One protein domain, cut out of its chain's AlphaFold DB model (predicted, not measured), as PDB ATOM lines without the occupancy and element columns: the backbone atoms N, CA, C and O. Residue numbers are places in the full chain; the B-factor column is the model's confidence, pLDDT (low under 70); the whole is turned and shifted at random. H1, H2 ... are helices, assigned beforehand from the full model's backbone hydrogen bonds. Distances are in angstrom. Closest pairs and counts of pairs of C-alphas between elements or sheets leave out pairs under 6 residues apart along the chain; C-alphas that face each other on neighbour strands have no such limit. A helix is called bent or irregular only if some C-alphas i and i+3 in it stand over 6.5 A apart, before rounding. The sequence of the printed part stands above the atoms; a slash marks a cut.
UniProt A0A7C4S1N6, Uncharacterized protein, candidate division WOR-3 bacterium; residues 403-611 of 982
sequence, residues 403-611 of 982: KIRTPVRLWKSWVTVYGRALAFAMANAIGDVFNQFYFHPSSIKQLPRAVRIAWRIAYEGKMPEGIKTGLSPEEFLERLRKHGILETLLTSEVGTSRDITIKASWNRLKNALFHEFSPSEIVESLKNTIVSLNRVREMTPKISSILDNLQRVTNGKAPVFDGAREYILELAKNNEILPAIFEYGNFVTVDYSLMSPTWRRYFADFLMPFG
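This is residues 403 to 611 of the 982 residues of an uncharacterized protein of candidate division WOR-3 bacterium (UniProt A0A7C4S1N6). One long bent helix, H7, makes the axis of this model, with six helices packed on it: H2 and H3 at its middle, H6 folded back beside its first arm, H1 and the short H5 also on the first arm, and H9 on the second arm, where it makes a hairpin with H8. H1 meets the first arm with its last residues, 417 to 418, about perpendicular to it, and H10 packs across the other end of H1, away from H7, while H4 lies near H9 and the turn of residues 514 to 519 sticks out at one end. The printed part has 209 residues with ten named helices, H1 to H10 in chain order, and no named strand: all helix. It is compact, with a radius of gyration of the C-alphas of 18.1 A and spans of 58 by 41 by 26 A.

Find C-alpha 403 at (239.650, 236.482, 192.378); from there H1 runs to residue 418, 21.6 A. H2 follows, residues 421 to 439, 26.5 A, and then H3, residues 441 to 460, 29.1 A, irregular, with C-alphas 445 and 448 7.4 A apart. Next come H4, residues 473 to 482, H5, residues 489 to 493, and H6, residues 502 to 514. Look for C-alpha 519 at (233.661, 212.721, 186.257), where H7 begins; by its hydrogen bonds residues 519 to 554 were assigned as one helix, but it is bent, with C-alphas 538 and 541 6.6 A apart. Its arms are H7a, residues 519 to 538, 28.8 A, and H7b, residues 541 to 554, 20.1 A. H8, residues 566 to 573, H9, residues 577 to 587, and H10, residues 597 to 607, close the series; C-alpha 607 is at (252.562, 236.851, 191.861).

H2, H3 and H7a form an up and down bundle, each running against the one before it. H3 touches H7b, closest at the C-alphas of Ala 450 and Ser 544, 5.0 A. H6 and H7a are a hairpin at a shallow tilt of 28 degrees, closest at C-alphas 509 and 525, 5.1 A. H9 touches H7b, the C-alphas of Lys 542 and Gly 585 being closest at 4.4 A, and forms a hairpin with H8. H4 is close to H9 but not clearly touching, at 7.1 A between C-alphas 480 and 582. H5 only just touches H7a, with 3 pairs of C-alphas within 8 A, closest Leu 490 and Val 531 at 6.1 A. H10 touches H1, about perpendicular at 84 degrees, closest at C-alphas 405 and 606, 5.4 A. Every O i to N i+4 pair is within hydrogen-bond range in H2, H4, H5, H6, H7a, H7b, H8 and H9; H1 has 11 of 12, H3 11 of 16 and H10 5 of 7.

The two C-alphas farthest apart are those of Glu 516 and Lys 573, 60.4 A. The printed part has no cut; the links H3 to H4 and H7 to H8 are long. The mean pLDDT of the printed part is 72.8, and 89 residues are under 70, among them 403 to 427, 487 to 526 and 592 to 607.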
ATOM      1  N   LYS A 403     240.167 236.652 193.746       58.91
ATOM      2  CA  LYS A 403     239.650 236.482 192.378       58.91
ATOM      3  C   LYS A 403     240.729 236.042 191.389       58.91
ATOM      4  O   LYS A 403     240.434 235.241 190.511       58.91
ATOM      5  N   ILE A 404     241.972 236.503 191.543       57.19
ATOM      6  CA  ILE A 404     243.096 236.096 190.677       57.19
ATOM      7  C   ILE A 404     243.676 234.741 191.113       57.19
ATOM      8  O   ILE A 404     244.007 233.906 190.275       57.19
ATOM      9  N   ARG A 405     243.744 234.469 192.418       63.41
ATOM     10  CA  ARG A 405     244.326 233.245 192.987       63.41
ATOM     11  C   ARG A 405     243.653 231.964 192.490       63.41
ATOM     12  O   ARG A 405     244.348 230.978 192.259       63.41
ATOM     13  N   THR A 406     242.333 231.951 192.312       63.22
ATOM     14  CA  THR A 406     241.614 230.759 191.822       63.22
ATOM     15  C   THR A 406     242.042 230.364 190.396       63.22
ATOM     16  O   THR A 406     242.527 229.242 190.232       63.22
ATOM     17  N   PRO A 407     241.990 231.259 189.388       57.28
ATOM     18  CA  PRO A 407     242.574 231.025 188.065       57.28
ATOM     19  C   PRO A 407     244.047 230.604 188.100       57.28
ATOM     20  O   PRO A 407     244.433 229.673 187.400       57.28
ATOM     21  N   VAL A 408     244.873 231.234 188.944       63.62
ATOM     22  CA  VAL A 408     246.300 230.892 189.079       63.62
ATOM     23  C   VAL A 408     246.501 229.474 189.607       63.62
ATOM     24  O   VAL A 408     247.340 228.735 189.091       63.62
ATOM     25  N   ARG A 409     245.731 229.070 190.619       64.69
ATOM     26  CA  ARG A 409     245.781 227.718 191.189       64.69
ATOM     27  C   ARG A 409     245.278 226.669 190.215       64.69
ATOM     28  O   ARG A 409     245.880 225.600 190.131       64.69
ATOM     29  N   LEU A 410     244.216 226.978 189.475       62.50
ATOM     30  CA  LEU A 410     243.720 226.129 188.398       62.50
ATOM     31  C   LEU A 410     244.790 225.974 187.322       62.50
ATOM     32  O   LEU A 410     245.161 224.848 187.020       62.50
ATOM     33  N   TRP A 411     245.367 227.071 186.827       65.25
ATOM     34  CA  TRP A 411     246.466 227.043 185.861       65.25
ATOM     35  C   TRP A 411     247.653 226.216 186.367       65.25
ATOM     36  O   TRP A 411     248.126 225.320 185.671       65.25
ATOM     37  N   LYS A 412     248.102 226.454 187.606       66.69
ATOM     38  CA  LYS A 412     249.214 225.714 188.215       66.69
ATOM     39  C   LYS A 412     248.890 224.225 188.305       66.69
ATOM     40  O   LYS A 412     249.725 223.402 187.939       66.69
ATOM     41  N   SER A 413     247.681 223.869 188.735       62.38
ATOM     42  CA  SER A 413     247.220 222.476 188.790       62.38
ATOM     43  C   SER A 413     247.139 221.872 187.390       62.38
ATOM     44  O   SER A 413     247.584 220.755 187.178       62.38
ATOM     45  N   TRP A 414     246.685 222.617 186.386       60.03
ATOM     46  CA  TRP A 414     246.684 222.160 184.999       60.03
ATOM     47  C   TRP A 414     248.093 221.891 184.478       60.03
ATOM     48  O   TRP A 414     248.352 220.803 183.976       60.03
ATOM     49  N   VAL A 415     249.042 222.805 184.665       59.50
ATOM     50  CA  VAL A 415     250.420 222.627 184.179       59.50
ATOM     51  C   VAL A 415     251.160 221.514 184.931       59.50
ATOM     52  O   VAL A 415     251.934 220.774 184.327       59.50
ATOM     53  N   THR A 416     250.920 221.374 186.238       59.75
ATOM     54  CA  THR A 416     251.688 220.457 187.103       59.75
ATOM     55  C   THR A 416     251.011 219.107 187.367       59.75
ATOM     56  O   THR A 416     251.711 218.145 187.682       59.75
ATOM     57  N   VAL A 417     249.684 219.014 187.220       59.53
ATOM     58  CA  VAL A 417     248.866 217.839 187.581       59.53
ATOM     59  C   VAL A 417     248.042 217.284 186.415       59.53
ATOM     60  O   VAL A 417     247.899 216.073 186.350       59.53
ATOM     61  N   TYR A 418     247.532 218.086 185.474       55.03
ATOM     62  CA  TYR A 418     246.567 217.571 184.480       55.03
ATOM     63  C   TYR A 418     247.061 217.538 183.020       55.03
ATOM     64  O   TYR A 418     246.796 216.575 182.317       55.03
ATOM     65  N   GLY A 419     247.783 218.547 182.531       51.22
ATOM     66  CA  GLY A 419     248.134 218.676 181.107       51.22
ATOM     67  C   GLY A 419     249.473 218.045 180.714       51.22
ATOM     68  O   GLY A 419     249.611 217.494 179.626       51.22
ATOM     69  N   ARG A 420     250.486 218.117 181.591       55.72
ATOM     70  CA  ARG A 420     251.852 217.601 181.338       55.72
ATOM     71  C   ARG A 420     252.476 216.951 182.570       55.72
ATOM     72  O   ARG A 420     253.691 216.992 182.744       55.72
ATOM     73  N   ALA A 421     251.655 216.352 183.429       59.31
ATOM     74  CA  ALA A 421     252.075 215.864 184.740       59.31
ATOM     75  C   ALA A 421     253.312 214.961 184.689       59.31
ATOM     76  O   ALA A 421     254.254 215.193 185.441       59.31
ATOM     77  N   LEU A 422     253.359 213.986 183.771       59.44
ATOM     78  CA  LEU A 422     254.504 213.079 183.663       59.44
ATOM     79  C   LEU A 422     255.759 213.786 183.132       59.44
ATOM     80  O   LEU A 422     256.833 213.610 183.697       59.44
ATOM     81  N   ALA A 423     255.637 214.628 182.102       58.75
ATOM     82  CA  ALA A 423     256.766 215.398 181.573       58.75
ATOM     83  C   ALA A 423     257.333 216.367 182.617       58.75
ATOM     84  O   ALA A 423     258.545 216.440 182.808       58.75
ATOM     85  N   PHE A 424     256.456 217.064 183.338       61.94
ATOM     86  CA  PHE A 424     256.827 217.971 184.416       61.94
ATOM     87  C   PHE A 424     257.447 217.216 185.600       61.94
ATOM     88  O   PHE A 424     258.500 217.607 186.100       61.94
ATOM     89  N   ALA A 425     256.854 216.092 186.014       64.62
ATOM     90  CA  ALA A 425     257.394 215.243 187.071       64.62
ATOM     91  C   ALA A 425     258.760 214.661 186.690       64.62
ATOM     92  O   ALA A 425     259.664 214.669 187.522       64.62
ATOM     93  N   MET A 426     258.952 214.217 185.444       65.12
ATOM     94  CA  MET A 426     260.243 213.726 184.954       65.12
ATOM     95  C   MET A 426     261.282 214.844 184.862       65.12
ATOM     96  O   MET A 426     262.397 214.659 185.339       65.12
ATOM     97  N   ALA A 427     260.929 216.017 184.329       66.56
ATOM     98  CA  ALA A 427     261.829 217.169 184.284       66.56
ATOM     99  C   ALA A 427     262.285 217.579 185.693       66.56
ATOM    100  O   ALA A 427     263.478 217.774 185.928       66.56
ATOM    101  N   ASN A 428     261.362 217.620 186.657       72.44
ATOM    102  CA  ASN A 428     261.701 217.923 188.044       72.44
ATOM    103  C   ASN A 428     262.493 216.792 188.714       72.44
ATOM    104  O   ASN A 428     263.383 217.070 189.508       72.44
ATOM    105  N   ALA A 429     262.201 215.521 188.411       76.00
ATOM    106  CA  ALA A 429     262.980 214.384 188.904       76.00
ATOM    107  C   ALA A 429     264.430 214.463 188.415       76.00
ATOM    108  O   ALA A 429     265.359 214.332 189.206       76.00
ATOM    109  N   ILE A 430     264.620 214.743 187.124       77.19
ATOM    110  CA  ILE A 430     265.931 214.955 186.512       77.19
ATOM    111  C   ILE A 430     266.629 216.147 187.178       77.19
ATOM    112  O   ILE A 430     267.784 216.022 187.577       77.19
ATOM    113  N   GLY A 431     265.935 217.274 187.362       77.50
ATOM    114  CA  GLY A 431     266.473 218.455 188.045       77.50
ATOM    115  C   GLY A 431     266.918 218.178 189.485       77.50
ATOM    116  O   GLY A 431     268.016 218.575 189.878       77.50
ATOM    117  N   ASP A 432     266.113 217.445 190.253       83.44
ATOM    118  CA  ASP A 432     266.437 217.068 191.630       83.44
ATOM    119  C   ASP A 432     267.607 216.075 191.699       83.44
ATOM    120  O   ASP A 432     268.479 216.214 192.556       83.44
ATOM    121  N   VAL A 433     267.686 215.122 190.765       84.00
ATOM    122  CA  VAL A 433     268.838 214.216 190.634       84.00
ATOM    123  C   VAL A 433     270.097 214.983 190.220       84.00
ATOM    124  O   VAL A 433     271.173 214.694 190.738       84.00
ATOM    125  N   PHE A 434     269.996 215.995 189.351       84.19
ATOM    126  CA  PHE A 434     271.127 216.870 189.017       84.19
ATOM    127  C   PHE A 434     271.623 217.651 190.235       84.19
ATOM    128  O   PHE A 434     272.832 217.704 190.462       84.19
ATOM    129  N   ASN A 435     270.715 218.217 191.037       85.50
ATOM    130  CA  ASN A 435     271.074 218.869 192.296       85.50
ATOM    131  C   ASN A 435     271.758 217.878 193.244       85.50
ATOM    132  O   ASN A 435     272.834 218.163 193.769       85.50
ATOM    133  N   GLN A 436     271.202 216.675 193.395       88.25
ATOM    134  CA  GLN A 436     271.810 215.621 194.199       88.25
ATOM    135  C   GLN A 436     273.198 215.225 193.691       88.25
ATOM    136  O   GLN A 436     274.112 215.085 194.495       88.25
ATOM    137  N   PHE A 437     273.395 215.089 192.380       86.94
ATOM    138  CA  PHE A 437     274.709 214.785 191.818       86.94
ATOM    139  C   PHE A 437     275.714 215.913 192.078       86.94
ATOM    140  O   PHE A 437     276.882 215.660 192.369       86.94
ATOM    141  N   TYR A 438     275.249 217.161 192.026       87.62
ATOM    142  CA  TYR A 438     276.071 218.342 192.242       87.62
ATOM    143  C   TYR A 438     276.510 218.494 193.709       87.62
ATOM    144  O   TYR A 438     277.704 218.657 193.984       87.62
ATOM    145  N   PHE A 439     275.581 218.376 194.661       89.38
ATOM    146  CA  PHE A 439     275.862 218.532 196.093       89.38
ATOM    147  C   PHE A 439     276.366 217.237 196.751       89.38
ATOM    148  O   PHE A 439     277.303 217.272 197.541       89.38
ATOM    149  N   HIS A 440     275.812 216.070 196.419       92.00
ATOM    150  CA  HIS A 440     276.113 214.805 197.099       92.00
ATOM    151  C   HIS A 440     276.205 213.599 196.131       92.00
ATOM    152  O   HIS A 440     275.382 212.682 196.192       92.00
ATOM    153  N   PRO A 441     277.227 213.529 195.259       91.12
ATOM    154  CA  PRO A 441     277.294 212.546 194.172       91.12
ATOM    155  C   PRO A 441     277.327 211.077 194.621       91.12
ATOM    156  O   PRO A 441     276.753 210.224 193.945       91.12
ATOM    157  N   SER A 442     277.961 210.755 195.759       91.44
ATOM    158  CA  SER A 442     278.009 209.374 196.276       91.44
ATOM    159  C   SER A 442     276.623 208.816 196.582       91.44
ATOM    160  O   SER A 442     276.378 207.626 196.372       91.44
ATOM    161  N   SER A 443     275.698 209.692 196.979       93.31
ATOM    162  CA  SER A 443     274.353 209.299 197.367       93.31
ATOM    163  C   SER A 443     273.507 208.750 196.218       93.31
ATOM    164  O   SER A 443     272.541 208.049 196.500       93.31
ATOM    165  N   ILE A 444     273.882 208.949 194.945       90.69
ATOM    166  CA  ILE A 444     273.195 208.350 193.780       90.69
ATOM    167  C   ILE A 444     273.105 206.825 193.887       90.69
ATOM    168  O   ILE A 444     272.100 206.235 193.496       90.69
ATOM    169  N   LYS A 445     274.116 206.175 194.476       91.75
ATOM    170  CA  LYS A 445     274.122 204.717 194.679       91.75
ATOM    171  C   LYS A 445     272.968 204.244 195.572       91.75
ATOM    172  O   LYS A 445     272.559 203.091 195.476       91.75
ATOM    173  N   GLN A 446     272.423 205.131 196.407       93.38
ATOM    174  CA  GLN A 446     271.289 204.850 197.286       93.38
ATOM    175  C   GLN A 446     269.931 205.113 196.627       93.38
ATOM    176  O   GLN A 446     268.919 204.725 197.210       93.38
ATOM    177  N   LEU A 447     269.870 205.701 195.423       90.56
ATOM    178  CA  LEU A 447     268.604 206.054 194.770       90.56
ATOM    179  C   LEU A 447     267.641 204.861 194.645       90.56
ATOM    180  O   LEU A 447     266.500 205.004 195.078       90.56
ATOM    181  N   PRO A 448     268.049 203.661 194.177       90.31
ATOM    182  CA  PRO A 448     267.127 202.525 194.075       90.31
ATOM    183  C   PRO A 448     266.549 202.091 195.429       90.31
ATOM    184  O   PRO A 448     265.423 201.599 195.525       90.31
ATOM    185  N   ARG A 449     267.324 202.254 196.507       89.75
ATOM    186  CA  ARG A 449     266.876 201.964 197.871       89.75
ATOM    187  C   ARG A 449     265.950 203.065 198.389       89.75
ATOM    188  O   ARG A 449     264.909 202.754 198.958       89.75
ATOM    189  N   ALA A 450     266.296 204.324 198.144       92.00
ATOM    190  CA  ALA A 450     265.501 205.481 198.525       92.00
ATOM    191  C   ALA A 450     264.148 205.528 197.805       92.00
ATOM    192  O   ALA A 450     263.153 205.803 198.463       92.00
ATOM    193  N   VAL A 451     264.084 205.174 196.513       90.38
ATOM    194  CA  VAL A 451     262.823 205.031 195.761       90.38
ATOM    195  C   VAL A 451     261.921 204.000 196.431       90.38
ATOM    196  O   VAL A 451     260.751 204.280 196.658       90.38
ATOM    197  N   ARG A 452     262.453 202.828 196.808       87.69
ATOM    198  CA  ARG A 452     261.669 201.790 197.502       87.69
ATOM    199  C   ARG A 452     261.122 202.276 198.845       87.69
ATOM    200  O   ARG A 452     259.959 202.022 199.148       87.69
ATOM    201  N   ILE A 453     261.937 202.985 199.628       88.75
ATOM    202  CA  ILE A 453     261.504 203.581 200.900       88.75
ATOM    203  C   ILE A 453     260.433 204.643 200.657       88.75
ATOM    204  O   ILE A 453     259.355 204.560 201.233       88.75
ATOM    205  N   ALA A 454     260.709 205.616 199.789       88.38
ATOM    206  CA  ALA A 454     259.794 206.705 199.482       88.38
ATOM    207  C   ALA A 454     258.457 206.183 198.943       88.38
ATOM    208  O   ALA A 454     257.404 206.651 199.371       88.38
ATOM    209  N   TRP A 455     258.501 205.176 198.065       84.81
ATOM    210  CA  TRP A 455     257.320 204.512 197.532       84.81
ATOM    211  C   TRP A 455     256.503 203.842 198.630       84.81
ATOM    212  O   TRP A 455     255.319 204.129 198.730       84.81
ATOM    213  N   ARG A 456     257.100 203.003 199.491       82.88
ATOM    214  CA  ARG A 456     256.339 202.359 200.579       82.88
ATOM    215  C   ARG A 456     255.792 203.363 201.587       82.88
ATOM    216  O   ARG A 456     254.640 203.237 201.980       82.88
ATOM    217  N   ILE A 457     256.546 204.404 201.941       82.75
ATOM    218  CA  ILE A 457     256.029 205.451 202.832       82.75
ATOM    219  C   ILE A 457     254.824 206.154 202.188       82.75
ATOM    220  O   ILE A 457     253.808 206.344 202.849       82.75
ATOM    221  N   ALA A 458     254.896 206.510 200.903       78.94
ATOM    222  CA  ALA A 458     253.791 207.177 200.211       78.94
ATOM    223  C   ALA A 458     252.604 206.240 199.894       78.94
ATOM    224  O   ALA A 458     251.454 206.683 199.869       78.94
ATOM    225  N   TYR A 459     252.865 204.955 199.642       75.12
ATOM    226  CA  TYR A 459     251.867 203.958 199.245       75.12
ATOM    227  C   TYR A 459     251.186 203.275 200.436       75.12
ATOM    228  O   TYR A 459     249.986 203.025 200.383       75.12
ATOM    229  N   GLU A 460     251.931 202.998 201.506       73.69
ATOM    230  CA  GLU A 460     251.502 202.191 202.660       73.69
ATOM    231  C   GLU A 460     251.489 202.985 203.974       73.69
ATOM    232  O   GLU A 460     250.942 202.505 204.963       73.69
ATOM    233  N   GLY A 461     252.103 204.174 204.018       71.19
ATOM    234  CA  GLY A 461     252.270 204.945 205.255       71.19
ATOM    235  C   GLY A 461     253.283 204.336 206.232       71.19
ATOM    236  O   GLY A 461     253.373 204.786 207.372       71.19
ATOM    237  N   LYS A 462     254.038 203.314 205.809       76.56
ATOM    238  CA  LYS A 462     254.951 202.532 206.654       76.56
ATOM    239  C   LYS A 462     256.337 202.402 206.023       76.56
ATOM    240  O   LYS A 462     256.514 202.571 204.815       76.56
ATOM    241  N   MET A 463     257.332 202.103 206.856       77.75
ATOM    242  CA  MET A 463     258.682 201.775 206.396       77.75
ATOM    243  C   MET A 463     258.744 200.360 205.810       77.75
ATOM    244  O   MET A 463     258.042 199.473 206.290       77.75
ATOM    245  N   PRO A 464     259.611 200.105 204.814       75.38
ATOM    246  CA  PRO A 464     259.859 198.747 204.352       75.38
ATOM    247  C   PRO A 464     260.582 197.902 205.406       75.38
ATOM    248  O   PRO A 464     261.594 198.332 205.962       75.38
ATOM    249  N   GLU A 465     260.111 196.674 205.604       73.50
ATOM    250  CA  GLU A 465     260.771 195.670 206.443       73.50
ATOM    251  C   GLU A 465     262.181 195.328 205.923       73.50
ATOM    252  O   GLU A 465     262.451 195.357 204.717       73.50
ATOM    253  N   GLY A 466     263.107 195.021 206.839       65.62
ATOM    254  CA  GLY A 466     264.466 194.564 206.510       65.62
ATOM    255  C   GLY A 466     265.456 195.649 206.058       65.62
ATOM    256  O   GLY A 466     266.605 195.344 205.729       65.62
ATOM    257  N   ILE A 467     265.071 196.930 206.050       67.44
ATOM    258  CA  ILE A 467     265.975 198.030 205.688       67.44
ATOM    259  C   ILE A 467     266.821 198.447 206.893       67.44
ATOM    260  O   ILE A 467     266.379 199.186 207.763       67.44
ATOM    261  N   LYS A 468     268.100 198.060 206.882       74.44
ATOM    262  CA  LYS A 468     269.093 198.508 207.872       74.44
ATOM    263  C   LYS A 468     269.519 199.962 207.624       74.44
ATOM    264  O   LYS A 468     270.344 200.207 206.741       74.44
ATOM    265  N   THR A 469     268.937 200.920 208.342       76.81
ATOM    266  CA  THR A 469     269.340 202.346 208.328       76.81
ATOM    267  C   THR A 469     270.289 202.711 209.474       76.81
ATOM    268  O   THR A 469     270.814 203.818 209.484       76.81
ATOM    269  N   GLY A 470     270.499 201.799 210.431       77.12
ATOM    270  CA  GLY A 470     271.174 202.090 211.701       77.12
ATOM    271  C   GLY A 470     270.257 202.729 212.754       77.12
ATOM    272  O   GLY A 470     270.695 202.926 213.878       77.12
ATOM    273  N   LEU A 471     268.997 203.013 212.407       82.75
ATOM    274  CA  LEU A 471     267.938 203.495 213.301       82.75
ATOM    275  C   LEU A 471     266.759 202.515 213.267       82.75
ATOM    276  O   LEU A 471     266.608 201.772 212.289       82.75
ATOM    277  N   SER A 472     265.899 202.529 214.290       83.38
ATOM    278  CA  SER A 472     264.629 201.800 214.195       83.38
ATOM    279  C   SER A 472     263.742 202.406 213.090       83.38
ATOM    280  O   SER A 472     263.868 203.600 212.780       83.38
ATOM    281  N   PRO A 473     262.855 201.620 212.452       81.38
ATOM    282  CA  PRO A 473     261.924 202.136 211.448       81.38
ATOM    283  C   PRO A 473     261.090 203.325 211.947       81.38
ATOM    284  O   PRO A 473     260.902 204.296 211.211       81.38
ATOM    285  N   GLU A 474     260.639 203.271 213.200       80.38
ATOM    286  CA  GLU A 474     259.836 204.300 213.861       80.38
ATOM    287  C   GLU A 474     260.652 205.576 214.080       80.38
ATOM    288  O   GLU A 474     260.199 206.668 213.732       80.38
ATOM    289  N   GLU A 475     261.885 205.446 214.582       82.38
ATOM    290  CA  GLU A 475     262.772 206.590 214.788       82.38
ATOM    291  C   GLU A 475     263.130 207.255 213.451       82.38
ATOM    292  O   GLU A 475     263.118 208.483 213.335       82.38
ATOM    293  N   PHE A 476     263.410 206.462 212.412       84.69
ATOM    294  CA  PHE A 476     263.709 206.989 211.085       84.69
ATOM    295  C   PHE A 476     262.520 207.772 210.512       84.69
ATOM    296  O   PHE A 476     262.703 208.901 210.052       84.69
ATOM    297  N   LEU A 477     261.303 207.217 210.573       80.81
ATOM    298  CA  LEU A 477     260.080 207.897 210.127       80.81
ATOM    299  C   LEU A 477     259.828 209.192 210.885       80.81
ATOM    300  O   LEU A 477     259.515 210.214 210.266       80.81
ATOM    301  N   GLU A 478     259.982 209.166 212.205       75.50
ATOM    302  CA  GLU A 478     259.741 210.342 213.025       75.50
ATOM    303  C   GLU A 478     260.758 211.445 212.731       75.50
ATOM    304  O   GLU A 478     260.394 212.615 212.614       75.50
ATOM    305  N   ARG A 479     262.022 211.094 212.467       79.38
ATOM    306  CA  ARG A 479     263.022 212.062 211.996       79.38
ATOM    307  C   ARG A 479     262.693 212.602 210.605       79.38
ATOM    308  O   ARG A 479     262.766 213.815 210.401       79.38
ATOM    309  N   LEU A 480     262.266 211.762 209.657       81.44
ATOM    310  CA  LEU A 480     261.817 212.243 208.342       81.44
ATOM    311  C   LEU A 480     260.664 213.253 208.474       81.44
ATOM    312  O   LEU A 480     260.650 214.270 207.774       81.44
ATOM    313  N   ARG A 481     259.713 212.995 209.382       72.69
ATOM    314  CA  ARG A 481     258.599 213.903 209.682       72.69
ATOM    315  C   ARG A 481     259.096 215.197 210.330       72.69
ATOM    316  O   ARG A 481     258.793 216.276 209.824       72.69
ATOM    317  N   LYS A 482     259.895 215.098 211.397       67.62
ATOM    318  CA  LYS A 482     260.439 216.233 212.164       67.62
ATOM    319  C   LYS A 482     261.218 217.211 211.285       67.62
ATOM    320  O   LYS A 482     261.082 218.418 211.453       67.62
ATOM    321  N   HIS A 483     261.995 216.693 210.338       70.81
ATOM    322  CA  HIS A 483     262.849 217.493 209.458       70.81
ATOM    323  C   HIS A 483     262.157 217.942 208.155       70.81
ATOM    324  O   HIS A 483     262.803 218.537 207.285       70.81
ATOM    325  N   GLY A 484     260.847 217.692 208.015       67.94
ATOM    326  CA  GLY A 484     260.033 218.156 206.885       67.94
ATOM    327  C   GLY A 484     260.281 217.405 205.573       67.94
ATOM    328  O   GLY A 484     259.922 217.896 204.508       67.94
ATOM    329  N   ILE A 485     260.893 216.218 205.622       78.94
ATOM    330  CA  ILE A 485     261.218 215.424 204.424       78.94
ATOM    331  C   ILE A 485     259.965 214.752 203.858       78.94
ATOM    332  O   ILE A 485     259.866 214.559 202.649       78.94
ATOM    333  N   LEU A 486     258.997 214.427 204.722       71.56
ATOM    334  CA  LEU A 486     257.714 213.845 204.321       71.56
ATOM    335  C   LEU A 486     256.709 214.874 203.773       71.56
ATOM    336  O   LEU A 486     255.675 214.457 203.248       71.56
ATOM    337  N   GLU A 487     256.967 216.177 203.923       63.38
ATOM    338  CA  GLU A 487     256.099 217.247 203.415       63.38
ATOM    339  C   GLU A 487     256.438 217.570 201.951       63.38
ATOM    340  O   GLU A 487     257.611 217.669 201.591       63.38
ATOM    341  N   THR A 488     255.418 217.756 201.105       57.44
ATOM    342  CA  THR A 488     255.598 218.090 199.677       57.44
ATOM    343  C   THR A 488     255.024 219.450 199.332       57.44
ATOM    344  O   THR A 488     254.151 219.969 200.036       57.44
ATOM    345  N   LEU A 489     255.462 220.006 198.197       48.19
ATOM    346  CA  LEU A 489     254.886 221.232 197.636       48.19
ATOM    347  C   LEU A 489     253.351 221.121 197.531       48.19
ATOM    348  O   LEU A 489     252.624 221.954 198.073       48.19
ATOM    349  N   LEU A 490     252.861 220.040 196.916       43.03
ATOM    350  CA  LEU A 490     251.450 219.867 196.556       43.03
ATOM    351  C   LEU A 490     250.531 219.560 197.752       43.03
ATOM    352  O   LEU A 490     249.415 220.068 197.794       43.03
ATOM    353  N   THR A 491     250.993 218.810 198.762       47.31
ATOM    354  CA  THR A 491     250.198 218.572 199.993       47.31
ATOM    355  C   THR A 491     249.976 219.858 200.786       47.31
ATOM    356  O   THR A 491     248.944 220.040 201.423       47.31
ATOM    357  N   SER A 492     250.923 220.795 200.709       42.31
ATOM    358  CA  SER A 492     250.821 222.078 201.398       42.31
ATOM    359  C   SER A 492     250.004 223.136 200.633       42.31
ATOM    360  O   SER A 492     249.498 224.077 201.245       42.31
ATOM    361  N   GLU A 493     249.863 222.995 199.313       40.38
ATOM    362  CA  GLU A 493     249.184 223.966 198.440       40.38
ATOM    363  C   GLU A 493     247.726 223.597 198.126       40.38
ATOM    364  O   GLU A 493     246.889 224.492 197.986       40.38
ATOM    365  N   VAL A 494     247.410 222.299 198.055       34.03
ATOM    366  CA  VAL A 494     246.112 221.794 197.569       34.03
ATOM    367  C   VAL A 494     245.145 221.431 198.708       34.03
ATOM    368  O   VAL A 494     243.988 221.119 198.459       34.03
ATOM    369  N   GLY A 495     245.583 221.518 199.969       34.38
ATOM    370  CA  GLY A 495     244.725 221.243 201.129       34.38
ATOM    371  C   GLY A 495     244.265 219.786 201.227       34.38
ATOM    372  O   GLY A 495     243.297 219.498 201.924       34.38
ATOM    373  N   THR A 496     244.937 218.867 200.531       37.59
ATOM    374  CA  THR A 496     244.657 217.437 200.639       37.59
ATOM    375  C   THR A 496     245.062 216.942 202.026       37.59
ATOM    376  O   THR A 496     246.099 217.342 202.565       37.59
ATOM    377  N   SER A 497     244.223 216.099 202.636       39.06
ATOM    378  CA  SER A 497     244.516 215.552 203.960       39.06
ATOM    379  C   SER A 497     245.836 214.778 203.922       39.06
ATOM    380  O   SER A 497     246.150 214.073 202.958       39.06
ATOM    381  N   ARG A 498     246.640 214.938 204.981       47.59
ATOM    382  CA  ARG A 498     247.996 214.370 205.111       47.59
ATOM    383  C   ARG A 498     248.035 212.831 205.033       47.59
ATOM    384  O   ARG A 498     249.126 212.279 204.872       47.59
ATOM    385  N   ASP A 499     246.872 212.179 205.069       48.03
ATOM    386  CA  ASP A 499     246.704 210.735 205.262       48.03
ATOM    387  C   ASP A 499     246.230 209.970 204.016       48.03
ATOM    388  O   ASP A 499     246.003 208.761 204.079       48.03
ATOM    389  N   ILE A 500     246.091 210.626 202.857       52.69
ATOM    390  CA  ILE A 500     245.719 209.914 201.626       52.69
ATOM    391  C   ILE A 500     246.947 209.171 201.079       52.69
ATOM    392  O   ILE A 500     247.899 209.779 200.590       52.69
ATOM    393  N   THR A 501     246.926 207.839 201.160       61.72
ATOM    394  CA  THR A 501     247.959 206.959 200.589       61.72
ATOM    395  C   THR A 501     247.733 206.713 199.094       61.72
ATOM    396  O   THR A 501     246.589 206.703 198.634       61.72
ATOM    397  N   ILE A 502     248.805 206.425 198.332       64.69
ATOM    398  CA  ILE A 502     248.682 206.049 196.903       64.69
ATOM    399  C   ILE A 502     247.727 204.863 196.748       64.69
ATOM    400  O   ILE A 502     246.914 204.857 195.830       64.69
ATOM    401  N   LYS A 503     247.783 203.875 197.651       65.31
ATOM    402  CA  LYS A 503     246.889 202.711 197.628       65.31
ATOM    403  C   LYS A 503     245.420 203.121 197.730       65.31
ATOM    404  O   LYS A 503     244.605 202.643 196.948       65.31
ATOM    405  N   ALA A 504     245.085 204.021 198.655       65.44
ATOM    406  CA  ALA A 504     243.721 204.517 198.813       65.44
ATOM    407  C   ALA A 504     243.261 205.319 197.584       65.44
ATOM    408  O   ALA A 504     242.150 205.103 197.106       65.44
ATOM    409  N   SER A 505     244.109 206.193 197.030       63.41
ATOM    410  CA  SER A 505     243.786 206.949 195.808       63.41
ATOM    411  C   SER A 505     243.647 206.060 194.578       63.41
ATOM    412  O   SER A 505     242.718 206.246 193.802       63.41
ATOM    413  N   TRP A 506     244.535 205.079 194.414       61.72
ATOM    414  CA  TRP A 506     244.519 204.149 193.288       61.72
ATOM    415  C   TRP A 506     243.318 203.216 193.349       61.72
ATOM    416  O   TRP A 506     242.676 202.989 192.333       61.72
ATOM    417  N   ASN A 507     242.970 202.711 194.534       66.69
ATOM    418  CA  ASN A 507     241.769 201.902 194.704       66.69
ATOM    419  C   ASN A 507     240.504 202.725 194.441       66.69
ATOM    420  O   ASN A 507     239.600 202.223 193.787       66.69
ATOM    421  N   ARG A 508     240.455 203.999 194.865       65.00
ATOM    422  CA  ARG A 508     239.362 204.916 194.498       65.00
ATOM    423  C   ARG A 508     239.304 205.170 192.995       65.00
ATOM    424  O   ARG A 508     238.228 205.080 192.432       65.00
ATOM    425  N   LEU A 509     240.444 205.409 192.343       61.06
ATOM    426  CA  LEU A 509     240.518 205.600 190.893       61.06
ATOM    427  C   LEU A 509     240.071 204.344 190.141       61.06
ATOM    428  O   LEU A 509     239.276 204.438 189.218       61.06
ATOM    429  N   LYS A 510     240.557 203.170 190.553       61.28
ATOM    430  CA  LYS A 510     240.163 201.879 189.992       61.28
ATOM    431  C   LYS A 510     238.653 201.697 190.141       61.28
ATOM    432  O   LYS A 510     237.975 201.482 189.149       61.28
ATOM    433  N   ASN A 511     238.117 201.870 191.345       63.62
ATOM    434  CA  ASN A 511     236.681 201.744 191.587       63.62
ATOM    435  C   ASN A 511     235.865 202.782 190.793       63.62
ATOM    436  O   ASN A 511     234.812 202.434 190.279       63.62
ATOM    437  N   ALA A 512     236.366 204.010 190.630       56.53
ATOM    438  CA  ALA A 512     235.722 205.065 189.845       56.53
ATOM    439  C   ALA A 512     235.778 204.826 188.324       56.53
ATOM    440  O   ALA A 512     234.901 205.285 187.609       56.53
ATOM    441  N   LEU A 513     236.792 204.116 187.821       51.66
ATOM    442  CA  LEU A 513     236.913 203.751 186.402       51.66
ATOM    443  C   LEU A 513     236.070 202.524 186.021       51.66
ATOM    444  O   LEU A 513     235.804 202.324 184.841       51.66
ATOM    445  N   PHE A 514     235.685 201.690 186.993       58.53
ATOM    446  CA  PHE A 514     234.964 200.432 186.761       58.53
ATOM    447  C   PHE A 514     233.509 200.432 187.284       58.53
ATOM    448  O   PHE A 514     232.831 199.414 187.152       58.53
ATOM    449  N   HIS A 515     233.013 201.546 187.840       52.84
ATOM    450  CA  HIS A 515     231.631 201.719 188.330       52.84
ATOM    451  C   HIS A 515     231.045 203.088 187.917       52.84
ATOM    452  O   HIS A 515     231.806 204.003 187.613       52.84
ATOM    453  N   GLU A 516     229.710 203.226 187.907       45.44
ATOM    454  CA  GLU A 516     228.949 204.444 187.540       45.44
ATOM    455  C   GLU A 516     229.221 205.630 188.492       45.44
ATOM    456  O   GLU A 516     228.430 205.935 189.380       45.44
ATOM    457  N   PHE A 517     230.360 206.305 188.334       49.44
ATOM    458  CA  PHE A 517     230.739 207.464 189.148       49.44
ATOM    459  C   PHE A 517     230.826 208.759 188.337       49.44
ATOM    460  O   PHE A 517     230.949 208.761 187.110       49.44
ATOM    461  N   SER A 518     230.774 209.891 189.046       51.22
ATOM    462  CA  SER A 518     230.817 211.218 188.437       51.22
ATOM    463  C   SER A 518     232.228 211.542 187.904       51.22
ATOM    464  O   SER A 518     233.230 211.221 188.555       51.22
ATOM    465  N   PRO A 519     232.363 212.268 186.777       51.81
ATOM    466  CA  PRO A 519     233.661 212.721 186.257       51.81
ATOM    467  C   PRO A 519     234.534 213.458 187.291       51.81
ATOM    468  O   PRO A 519     235.763 213.421 187.221       51.81
ATOM    469  N   SER A 520     233.910 214.095 188.287       55.12
ATOM    470  CA  SER A 520     234.602 214.805 189.366       55.12
ATOM    471  C   SER A 520     235.427 213.883 190.277       55.12
ATOM    472  O   SER A 520     236.536 214.240 190.682       55.12
ATOM    473  N   GLU A 521     234.951 212.663 190.539       58.75
ATOM    474  CA  GLU A 521     235.615 211.693 191.421       58.75
ATOM    475  C   GLU A 521     236.824 211.039 190.746       58.75
ATOM    476  O   GLU A 521     237.854 210.806 191.393       58.75
ATOM    477  N   ILE A 522     236.739 210.808 189.432       59.72
ATOM    478  CA  ILE A 522     237.861 210.339 188.605       59.72
ATOM    479  C   ILE A 522     238.972 211.396 188.600       59.72
ATOM    480  O   ILE A 522     240.137 211.078 188.858       59.72
ATOM    481  N   VAL A 523     238.617 212.666 188.375       59.88
ATOM    482  CA  VAL A 523     239.566 213.791 188.353       59.88
ATOM    483  C   VAL A 523     240.251 213.976 189.711       59.88
ATOM    484  O   VAL A 523     241.475 214.140 189.761       59.88
ATOM    485  N   GLU A 524     239.507 213.910 190.817       64.69
ATOM    486  CA  GLU A 524     240.076 214.040 192.163       64.69
ATOM    487  C   GLU A 524     240.975 212.841 192.521       64.69
ATOM    488  O   GLU A 524     242.045 213.008 193.114       64.69
ATOM    489  N   SER A 525     240.610 211.625 192.107       64.62
ATOM    490  CA  SER A 525     241.423 210.421 192.338       64.62
ATOM    491  C   SER A 525     242.718 210.414 191.512       64.62
ATOM    492  O   SER A 525     243.787 210.060 192.028       64.62
ATOM    493  N   LEU A 526     242.660 210.871 190.257       66.38
ATOM    494  CA  LEU A 526     243.830 211.058 189.395       66.38
ATOM    495  C   LEU A 526     244.782 212.109 189.981       66.38
ATOM    496  O   LEU A 526     245.977 211.854 190.143       66.38
ATOM    497  N   LYS A 527     244.239 213.263 190.376       70.25
ATOM    498  CA  LYS A 527     244.973 214.333 191.059       70.25
ATOM    499  C   LYS A 527     245.686 213.811 192.306       70.25
ATOM    500  O   LYS A 527     246.890 214.016 192.444       70.25
ATOM    501  N   ASN A 528     244.991 213.079 193.178       68.69
ATOM    502  CA  ASN A 528     245.587 212.510 194.392       68.69
ATOM    503  C   ASN A 528     246.704 211.496 194.090       68.69
ATOM    504  O   ASN A 528     247.741 211.491 194.762       68.69
ATOM    505  N   THR A 529     246.546 210.694 193.035       69.12
ATOM    506  CA  THR A 529     247.585 209.762 192.569       69.12
ATOM    507  C   THR A 529     248.838 210.516 192.111       69.12
ATOM    508  O   THR A 529     249.945 210.199 192.545       69.12
ATOM    509  N   ILE A 530     248.681 211.568 191.307       69.94
ATOM    510  CA  ILE A 530     249.796 212.380 190.792       69.94
ATOM    511  C   ILE A 530     250.499 213.155 191.912       69.94
ATOM    512  O   ILE A 530     251.731 213.190 191.966       69.94
ATOM    513  N   VAL A 531     249.741 213.735 192.848       70.06
ATOM    514  CA  VAL A 531     250.288 214.387 194.052       70.06
ATOM    515  C   VAL A 531     251.167 213.414 194.838       70.06
ATOM    516  O   VAL A 531     252.256 213.772 195.292       70.06
ATOM    517  N   SER A 532     250.728 212.165 194.951       71.44
ATOM    518  CA  SER A 532     251.452 211.137 195.684       71.44
ATOM    519  C   SER A 532     252.683 210.612 194.930       71.44
ATOM    520  O   SER A 532     253.724 210.382 195.543       71.44
ATOM    521  N   LEU A 533     252.638 210.510 193.598       74.50
ATOM    522  CA  LEU A 533     253.827 210.225 192.779       74.50
ATOM    523  C   LEU A 533     254.877 211.340 192.902       74.50
ATOM    524  O   LEU A 533     256.068 211.067 193.060       74.50
ATOM    525  N   ASN A 534     254.437 212.599 192.921       75.69
ATOM    526  CA  ASN A 534     255.315 213.739 193.179       75.69
ATOM    527  C   ASN A 534     255.936 213.691 194.583       75.69
ATOM    528  O   ASN A 534     257.089 214.085 194.747       75.69
ATOM    529  N   ARG A 535     255.229 213.145 195.582       77.44
ATOM    530  CA  ARG A 535     255.790 212.898 196.919       77.44
ATOM    531  C   ARG A 535     256.943 211.913 196.889       77.44
ATOM    532  O   ARG A 535     257.996 212.202 197.451       77.44
ATOM    533  N   VAL A 536     256.779 210.794 196.186       83.50
ATOM    534  CA  VAL A 536     257.861 209.818 196.008       83.50
ATOM    535  C   VAL A 536     259.060 210.471 195.322       83.50
ATOM    536  O   VAL A 536     260.187 210.346 195.806       83.50
ATOM    537  N   ARG A 537     258.814 211.209 194.235       85.88
ATOM    538  CA  ARG A 537     259.834 211.947 193.482       85.88
ATOM    539  C   ARG A 537     260.631 212.906 194.372       85.88
ATOM    540  O   ARG A 537     261.852 212.883 194.311       85.88
ATOM    541  N   GLU A 538     259.964 213.711 195.201       82.00
ATOM    542  CA  GLU A 538     260.609 214.698 196.088       82.00
ATOM    543  C   GLU A 538     261.364 214.053 197.253       82.00
ATOM    544  O   GLU A 538     262.447 214.509 197.622       82.00
ATOM    545  N   MET A 539     260.808 212.990 197.839       87.12
ATOM    546  CA  MET A 539     261.410 212.288 198.975       87.12
ATOM    547  C   MET A 539     262.650 211.489 198.576       87.12
ATOM    548  O   MET A 539     263.600 211.400 199.352       87.12
ATOM    549  N   THR A 540     262.648 210.906 197.377       91.56
ATOM    550  CA  THR A 540     263.705 210.012 196.887       91.56
ATOM    551  C   THR A 540     265.118 210.607 197.009       91.56
ATOM    552  O   THR A 540     265.935 210.008 197.710       91.56
ATOM    553  N   PRO A 541     265.449 211.765 196.406       92.25
ATOM    554  CA  PRO A 541     266.796 212.339 196.490       92.25
ATOM    555  C   PRO A 541     267.177 212.730 197.928       92.25
ATOM    556  O   PRO A 541     268.324 212.535 198.337       92.25
ATOM    557  N   LYS A 542     266.208 213.193 198.734       91.69
ATOM    558  CA  LYS A 542     266.415 213.554 200.148       91.69
ATOM    559  C   LYS A 542     266.798 212.331 200.985       91.69
ATOM    560  O   LYS A 542     267.826 212.330 201.660       91.69
ATOM    561  N   ILE A 543     266.003 211.262 200.893       93.62
ATOM    562  CA  ILE A 543     266.242 209.989 201.588       93.62
ATOM    563  C   ILE A 543     267.549 209.361 201.108       93.62
ATOM    564  O   ILE A 543     268.319 208.858 201.916       93.62
ATOM    565  N   SER A 544     267.835 209.424 199.811       95.50
ATOM    566  CA  SER A 544     269.069 208.898 199.231       95.50
ATOM    567  C   SER A 544     270.316 209.556 199.832       95.50
ATOM    568  O   SER A 544     271.258 208.854 200.193       95.50
ATOM    569  N   SER A 545     270.304 210.884 200.002       95.50
ATOM    570  CA  SER A 545     271.366 211.628 200.699       95.50
ATOM    571  C   SER A 545     271.511 211.197 202.164       95.50
ATOM    572  O   SER A 545     272.623 210.952 202.634       95.50
ATOM    573  N   ILE A 546     270.385 211.039 202.868       95.00
ATOM    574  CA  ILE A 546     270.350 210.614 204.276       95.00
ATOM    575  C   ILE A 546     270.933 209.213 204.440       95.00
ATOM    576  O   ILE A 546     271.795 209.013 205.288       95.00
ATOM    577  N   LEU A 547     270.509 208.254 203.614       94.56
ATOM    578  CA  LEU A 547     270.991 206.875 203.669       94.56
ATOM    579  C   LEU A 547     272.503 206.783 203.445       94.56
ATOM    580  O   LEU A 547     273.166 206.034 204.157       94.56
ATOM    581  N   ASP A 548     273.044 207.537 202.482       95.81
ATOM    582  CA  ASP A 548     274.487 207.533 202.216       95.81
ATOM    583  C   ASP A 548     275.259 208.084 203.416       95.81
ATOM    584  O   ASP A 548     276.208 207.461 203.883       95.81
ATOM    585  N   ASN A 549     274.807 209.206 203.979       95.81
ATOM    586  CA  ASN A 549     275.447 209.803 205.146       95.81
ATOM    587  C   ASN A 549     275.334 208.934 206.405       95.81
ATOM    588  O   ASN A 549     276.323 208.799 207.121       95.81
ATOM    589  N   LEU A 550     274.186 208.293 206.652       94.06
ATOM    590  CA  LEU A 550     274.040 207.323 207.744       94.06
ATOM    591  C   LEU A 550     275.016 206.158 207.565       94.06
ATOM    592  O   LEU A 550     275.770 205.847 208.480       94.06
ATOM    593  N   GLN A 551     275.083 205.575 206.363       93.44
ATOM    594  CA  GLN A 551     276.012 204.484 206.070       93.44
ATOM    595  C   GLN A 551     277.477 204.910 206.230       93.44
ATOM    596  O   GLN A 551     278.301 204.122 206.691       93.44
ATOM    597  N   ARG A 552     277.832 206.144 205.852       93.19
ATOM    598  CA  ARG A 552     279.183 206.686 206.053       93.19
ATOM    599  C   ARG A 552     279.520 206.768 207.533       93.19
ATOM    600  O   ARG A 552     280.550 206.223 207.915       93.19
ATOM    601  N   VAL A 553     278.635 207.347 208.343       90.75
ATOM    602  CA  VAL A 553     278.830 207.462 209.794       90.75
ATOM    603  C   VAL A 553     278.948 206.087 210.448       90.75
ATOM    604  O   VAL A 553     279.892 205.862 211.198       90.75
ATOM    605  N   THR A 554     278.078 205.130 210.103       87.50
ATOM    606  CA  THR A 554     278.174 203.746 210.607       87.50
ATOM    607  C   THR A 554     279.499 203.075 210.229       87.50
ATOM    608  O   THR A 554     280.032 202.289 211.001       87.50
ATOM    609  N   ASN A 555     280.065 203.411 209.068       90.56
ATOM    610  CA  ASN A 555     281.356 202.898 208.606       90.56
ATOM    611  C   ASN A 555     282.564 203.725 209.098       90.56
ATOM    612  O   ASN A 555     283.652 203.584 208.539       90.56
ATOM    613  N   GLY A 556     282.384 204.639 210.057       88.69
ATOM    614  CA  GLY A 556     283.457 205.502 210.568       88.69
ATOM    615  C   GLY A 556     283.969 206.547 209.565       88.69
ATOM    616  O   GLY A 556     285.062 207.083 209.728       88.69
ATOM    617  N   LYS A 557     283.212 206.840 208.502       91.75
ATOM    618  CA  LYS A 557     283.547 207.853 207.489       91.75
ATOM    619  C   LYS A 557     282.819 209.160 207.779       91.75
ATOM    620  O   LYS A 557     281.642 209.162 208.134       91.75
ATOM    621  N   ALA A 558     283.486 210.281 207.514       90.12
ATOM    622  CA  ALA A 558     282.872 211.596 207.649       90.12
ATOM    623  C   ALA A 558     281.643 211.751 206.717       90.12
ATOM    624  O   ALA A 558     281.717 211.357 205.536       90.12
ATOM    625  N   PRO A 559     280.528 212.322 207.215       92.62
ATOM    626  CA  PRO A 559     279.369 212.666 206.397       92.62
ATOM    627  C   PRO A 559     279.716 213.771 205.388       92.62
ATOM    628  O   PRO A 559     280.646 214.553 205.583       92.62
ATOM    629  N   VAL A 560     278.974 213.831 204.284       92.38
ATOM    630  CA  VAL A 560     279.097 214.875 203.260       92.38
ATOM    631  C   VAL A 560     278.074 215.964 203.528       92.38
ATOM    632  O   VAL A 560     276.875 215.686 203.565       92.38
ATOM    633  N   PHE A 561     278.558 217.200 203.632       91.44
ATOM    634  CA  PHE A 561     277.758 218.418 203.787       91.44
ATOM    635  C   PHE A 561     278.189 219.503 202.786       91.44
ATOM    636  O   PHE A 561     278.235 220.693 203.092       91.44
ATOM    637  N   ASP A 562     278.562 219.090 201.576       86.25
ATOM    638  CA  ASP A 562     279.055 219.987 200.532       86.25
ATOM    639  C   ASP A 562     278.007 221.040 200.144       86.25
ATOM    640  O   ASP A 562     276.908 220.736 199.687       86.25
ATOM    641  N   GLY A 563     278.362 222.315 200.307       79.81
ATOM    642  CA  GLY A 563     277.450 223.421 200.011       79.81
ATOM    643  C   GLY A 563     276.319 223.593 201.021       79.81
ATOM    644  O   GLY A 563     275.482 224.466 200.811       79.81
ATOM    645  N   ALA A 564     276.303 222.805 202.104       83.38
ATOM    646  CA  ALA A 564     275.324 222.939 203.171       83.38
ATOM    647  C   ALA A 564     275.337 224.352 203.769       83.38
ATOM    648  O   ALA A 564     276.343 225.066 203.753       83.38
ATOM    649  N   ARG A 565     274.194 224.748 204.328       74.56
ATOM    650  CA  ARG A 565     274.065 226.013 205.053       74.56
ATOM    651  C   ARG A 565     274.919 225.989 206.322       74.56
ATOM    652  O   ARG A 565     275.113 224.931 206.911       74.56
ATOM    653  N   GLU A 566     275.373 227.164 206.756       72.06
ATOM    654  CA  GLU A 566     276.259 227.319 207.920       72.06
ATOM    655  C   GLU A 566     275.703 226.641 209.176       72.06
ATOM    656  O   GLU A 566     276.415 225.844 209.776       72.06
ATOM    657  N   TYR A 567     274.409 226.804 209.473       71.25
ATOM    658  CA  TYR A 567     273.784 226.134 210.621       71.25
ATOM    659  C   TYR A 567     273.867 224.595 210.549       71.25
ATOM    660  O   TYR A 567     274.010 223.939 211.571       71.25
ATOM    661  N   ILE A 568     273.811 223.986 209.355       79.62
ATOM    662  CA  ILE A 568     273.943 222.524 209.189       79.62
ATOM    663  C   ILE A 568     275.380 222.095 209.498       79.62
ATOM    664  O   ILE A 568     275.604 221.065 210.133       79.62
ATOM    665  N   LEU A 569     276.356 222.894 209.058       83.00
ATOM    666  CA  LEU A 569     277.768 222.663 209.355       83.00
ATOM    667  C   LEU A 569     278.057 222.828 210.851       83.00
ATOM    668  O   LEU A 569     278.882 222.100 211.390       83.00
ATOM    669  N   GLU A 570     277.383 223.754 211.523       74.81
ATOM    670  CA  GLU A 570     277.499 223.957 212.969       74.81
ATOM    671  C   GLU A 570     276.847 222.844 213.777       74.81
ATOM    672  O   GLU A 570     277.484 222.345 214.697       74.81
ATOM    673  N   LEU A 571     275.660 222.366 213.384       74.56
ATOM    674  CA  LEU A 571     275.074 221.150 213.965       74.56
ATOM    675  C   LEU A 571     276.071 219.985 213.892       74.56
ATOM    676  O   LEU A 571     276.305 219.293 214.877       74.56
ATOM    677  N   ALA A 572     276.722 219.802 212.740       83.50
ATOM    678  CA  ALA A 572     277.735 218.766 212.583       83.50
ATOM    679  C   ALA A 572     278.976 218.991 213.468       83.50
ATOM    680  O   ALA A 572     279.528 218.019 213.981       83.50
ATOM    681  N   LYS A 573     279.414 220.245 213.656       80.62
ATOM    682  CA  LYS A 573     280.546 220.602 214.534       80.62
ATOM    683  C   LYS A 573     280.227 220.405 216.015       80.62
ATOM    684  O   LYS A 573     281.106 219.983 216.756       80.62
ATOM    685  N   ASN A 574     278.987 220.649 216.427       71.12
ATOM    686  CA  ASN A 574     278.521 220.518 217.810       71.12
ATOM    687  C   ASN A 574     278.176 219.062 218.185       71.12
ATOM    688  O   ASN A 574     277.363 218.821 219.069       71.12
ATOM    689  N   ASN A 575     278.763 218.075 217.499       76.19
ATOM    690  CA  ASN A 575     278.481 216.642 217.655       76.19
ATOM    691  C   ASN A 575     277.018 216.216 217.391       76.19
ATOM    692  O   ASN A 575     276.659 215.060 217.611       76.19
ATOM    693  N   GLU A 576     276.183 217.074 216.798       79.75
ATOM    694  CA  GLU A 576     274.816 216.754 216.367       79.75
ATOM    695  C   GLU A 576     274.775 216.283 214.910       79.75
ATOM    696  O   GLU A 576     274.024 216.768 214.055       79.75
ATOM    697  N   ILE A 577     275.586 215.265 214.626       86.75
ATOM    698  CA  ILE A 577     275.741 214.706 213.281       86.75
ATOM    699  C   ILE A 577     274.396 214.211 212.739       86.75
ATOM    700  O   ILE A 577     274.072 214.432 211.574       86.75
ATOM    701  N   LEU A 578     273.584 213.562 213.577       85.56
ATOM    702  CA  LEU A 578     272.336 212.957 213.130       85.56
ATOM    703  C   LEU A 578     271.303 214.011 212.674       85.56
ATOM    704  O   LEU A 578     270.859 213.912 211.532       85.56
ATOM    705  N   PRO A 579     270.958 215.057 213.453       80.88
ATOM    706  CA  PRO A 579     270.169 216.189 212.952       80.88
ATOM    707  C   PRO A 579     270.733 216.833 211.676       80.88
ATOM    708  O   PRO A 579     269.969 217.096 210.742       80.88
ATOM    709  N   ALA A 580     272.055 217.032 211.598       84.69
ATOM    710  CA  ALA A 580     272.703 217.618 210.425       84.69
ATOM    711  C   ALA A 580     272.483 216.777 209.152       84.69
ATOM    712  O   ALA A 580     272.225 217.330 208.083       84.69
ATOM    713  N   ILE A 581     272.505 215.441 209.257       93.25
ATOM    714  CA  ILE A 581     272.234 214.524 208.137       93.25
ATOM    715  C   ILE A 581     270.826 214.718 207.568       93.25
ATOM    716  O   ILE A 581     270.670 214.800 206.347       93.25
ATOM    717  N   PHE A 582     269.805 214.798 208.424       87.56
ATOM    718  CA  PHE A 582     268.419 214.954 207.970       87.56
ATOM    719  C   PHE A 582     268.160 216.353 207.394       87.56
ATOM    720  O   PHE A 582     267.512 216.470 206.350       87.56
ATOM    721  N   GLU A 583     268.713 217.407 208.003       82.44
ATOM    722  CA  GLU A 583     268.637 218.767 207.452       82.44
ATOM    723  C   GLU A 583     269.348 218.876 206.101       82.44
ATOM    724  O   GLU A 583     268.801 219.447 205.155       82.44
ATOM    725  N   TYR A 584     270.525 218.258 205.964       90.38
ATOM    726  CA  TYR A 584     271.228 218.211 204.689       90.38
ATOM    727  C   TYR A 584     270.445 217.433 203.630       90.38
ATOM    728  O   TYR A 584     270.361 217.865 202.484       90.38
ATOM    729  N   GLY A 585     269.808 216.321 204.010       89.25
ATOM    730  CA  GLY A 585     268.896 215.587 203.136       89.25
ATOM    731  C   GLY A 585     267.811 216.482 202.543       89.25
ATOM    732  O   GLY A 585     267.559 216.418 201.344       89.25
ATOM    733  N   ASN A 586     267.215 217.361 203.351       80.56
ATOM    734  CA  ASN A 586     266.202 218.302 202.878       80.56
ATOM    735  C   ASN A 586     266.799 219.458 202.044       80.56
ATOM    736  O   ASN A 586     266.158 219.907 201.101       80.56
ATOM    737  N   PHE A 587     268.033 219.888 202.337       83.62
ATOM    738  CA  PHE A 587     268.775 220.911 201.581       83.62
ATOM    739  C   PHE A 587     269.185 220.476 200.161       83.62
ATOM    740  O   PHE A 587     269.285 221.319 199.269       83.62
ATOM    741  N   VAL A 588     269.443 219.180 199.944       84.06
ATOM    742  CA  VAL A 588     269.893 218.640 198.643       84.06
ATOM    743  C   VAL A 588     268.875 218.890 197.521       84.06
ATOM    744  O   VAL A 588     269.255 218.978 196.353       84.06
ATOM    745  N   THR A 589     267.598 219.066 197.865       84.44
ATOM    746  CA  THR A 589     266.565 219.590 196.963       84.44
ATOM    747  C   THR A 589     265.893 220.823 197.575       84.44
ATOM    748  O   THR A 589     266.373 221.388 198.556       84.44
ATOM    749  N   VAL A 590     264.808 221.324 196.976       76.94
ATOM    750  CA  VAL A 590     264.120 222.497 197.528       76.94
ATOM    751  C   VAL A 590     263.304 222.111 198.762       76.94
ATOM    752  O   VAL A 590     262.402 221.269 198.717       76.94
ATOM    753  N   ASP A 591     263.595 222.785 199.872       71.88
ATOM    754  CA  ASP A 591     262.857 222.640 201.118       71.88
ATOM    755  C   ASP A 591     261.627 223.565 201.145       71.88
ATOM    756  O   ASP A 591     261.647 224.679 201.675       71.88
ATOM    757  N   TYR A 592     260.517 223.092 200.575       66.56
ATOM    758  CA  TYR A 592     259.232 223.801 200.600       66.56
ATOM    759  C   TYR A 592     258.614 223.907 202.000       66.56
ATOM    760  O   TYR A 592     257.683 224.699 202.218       66.56
ATOM    761  N   SER A 593     259.144 223.174 202.985       57.97
ATOM    762  CA  SER A 593     258.718 223.342 204.370       57.97
ATOM    763  C   SER A 593     259.146 224.709 204.943       57.97
ATOM    764  O   SER A 593     258.509 225.188 205.875       57.97
ATOM    765  N   LEU A 594     260.104 225.403 204.315       59.09
ATOM    766  CA  LEU A 594     260.536 226.757 204.689       59.09
ATOM    767  C   LEU A 594     259.682 227.889 204.089       59.09
ATOM    768  O   LEU A 594     259.877 229.051 204.432       59.09
ATOM    769  N   MET A 595     258.740 227.591 203.190       58.75
ATOM    770  CA  MET A 595     257.906 228.623 202.565       58.75
ATOM    771  C   MET A 595     256.916 229.222 203.576       58.75
ATOM    772  O   MET A 595     256.021 228.519 204.046       58.75
ATOM    773  N   SER A 596     257.031 230.517 203.881       52.62
ATOM    774  CA  SER A 596     256.100 231.191 204.797       52.62
ATOM    775  C   SER A 596     254.673 231.274 204.214       52.62
ATOM    776  O   SER A 596     254.510 231.320 202.990       52.62
ATOM    777  N   PRO A 597     253.610 231.330 205.041       53.22
ATOM    778  CA  PRO A 597     252.234 231.497 204.561       53.22
ATOM    779  C   PRO A 597     252.021 232.805 203.797       53.22
ATOM    780  O   PRO A 597     251.238 232.844 202.852       53.22
ATOM    781  N   THR A 598     252.733 233.865 204.186       51.16
ATOM    782  CA  THR A 598     252.716 235.165 203.507       51.16
ATOM    783  C   THR A 598     253.329 235.048 202.115       51.16
ATOM    784  O   THR A 598     252.693 235.437 201.136       51.16
ATOM    785  N   TRP A 599     254.507 234.419 201.997       58.72
ATOM    786  CA  TRP A 599     255.116 234.137 200.695       58.72
ATOM    787  C   TRP A 599     254.203 233.270 199.835       58.72
ATOM    788  O   TRP A 599     253.981 233.560 198.661       58.72
ATOM    789  N   ARG A 600     253.621 232.222 200.426       63.41
ATOM    790  CA  ARG A 600     252.672 231.362 199.727       63.41
ATOM    791  C   ARG A 600     251.509 232.171 199.166       63.41
ATOM    792  O   ARG A 600     251.235 232.059 197.985       63.41
ATOM    793  N   ARG A 601     250.874 233.016 199.977       59.84
ATOM    794  CA  ARG A 601     249.675 233.766 199.587       59.84
ATOM    795  C   ARG A 601     249.937 234.822 198.518       59.84
ATOM    796  O   ARG A 601     249.194 234.882 197.546       59.84
ATOM    797  N   TYR A 602     250.950 235.664 198.715       58.25
ATOM    798  CA  TYR A 602     251.181 236.824 197.849       58.25
ATOM    799  C   TYR A 602     252.102 236.509 196.669       58.25
ATOM    800  O   TYR A 602     251.984 237.132 195.620       58.25
ATOM    801  N   PHE A 603     252.982 235.514 196.796       64.25
ATOM    802  CA  PHE A 603     253.904 235.136 195.731       64.25
ATOM    803  C   PHE A 603     253.512 233.792 195.113       64.25
ATOM    804  O   PHE A 603     253.102 233.771 193.959       64.25
ATOM    805  N   ALA A 604     253.549 232.677 195.844       65.12
ATOM    806  CA  ALA A 604     253.366 231.355 195.225       65.12
ATOM    807  C   ALA A 604     251.938 231.075 194.693       65.12
ATOM    808  O   ALA A 604     251.766 230.319 193.740       65.12
ATOM    809  N   ASP A 605     250.915 231.672 195.298       64.81
ATOM    810  CA  ASP A 605     249.505 231.541 194.908       64.81
ATOM    811  C   ASP A 605     249.026 232.704 194.020       64.81
ATOM    812  O   ASP A 605     247.901 232.663 193.520       64.81
ATOM    813  N   PHE A 606     249.848 233.743 193.837       66.38
ATOM    814  CA  PHE A 606     249.459 234.973 193.148       66.38
ATOM    815  C   PHE A 606     250.541 235.484 192.193       66.38
ATOM    816  O   PHE A 606     250.392 235.312 190.986       66.38
ATOM    817  N   LEU A 607     251.618 236.101 192.698       64.69
ATOM    818  CA  LEU A 607     252.562 236.851 191.861       64.69
ATOM    819  C   LEU A 607     253.567 235.977 191.102       64.69
ATOM    820  O   LEU A 607     253.798 236.220 189.928       64.69
ATOM    821  N   MET A 608     254.182 234.993 191.761       72.44
ATOM    822  CA  MET A 608     255.295 234.178 191.257       72.44
ATOM    823  C   MET A 608     255.128 232.698 191.649       72.44
ATOM    824  O   MET A 608     255.752 232.237 192.614       72.44
ATOM    825  N   PRO A 609     254.319 231.917 190.913       68.31
ATOM    826  CA  PRO A 609     253.920 230.569 191.325       68.31
ATOM    827  C   PRO A 609     255.062 229.561 191.494       68.31
ATOM    828  O   PRO A 609     254.940 228.621 192.283       68.31
ATOM    829  N   PHE A 610     256.185 229.780 190.807       75.19
ATOM    830  CA  PHE A 610     257.406 228.978 190.935       75.19
ATOM    831  C   PHE A 610     258.574 229.744 191.572       75.19
ATOM    832  O   PHE A 610     259.648 229.172 191.757       75.19
ATOM    833  N   GLY A 611     258.380 231.008 191.971       72.56
ATOM    834  CA  GLY A 611     259.454 231.890 192.441       72.56
ATOM    835  C   GLY A 611     260.248 231.317 193.618       72.56
ATOM    836  O   GLY A 611     261.464 231.449 193.664       72.56
TER     837      GLY A 611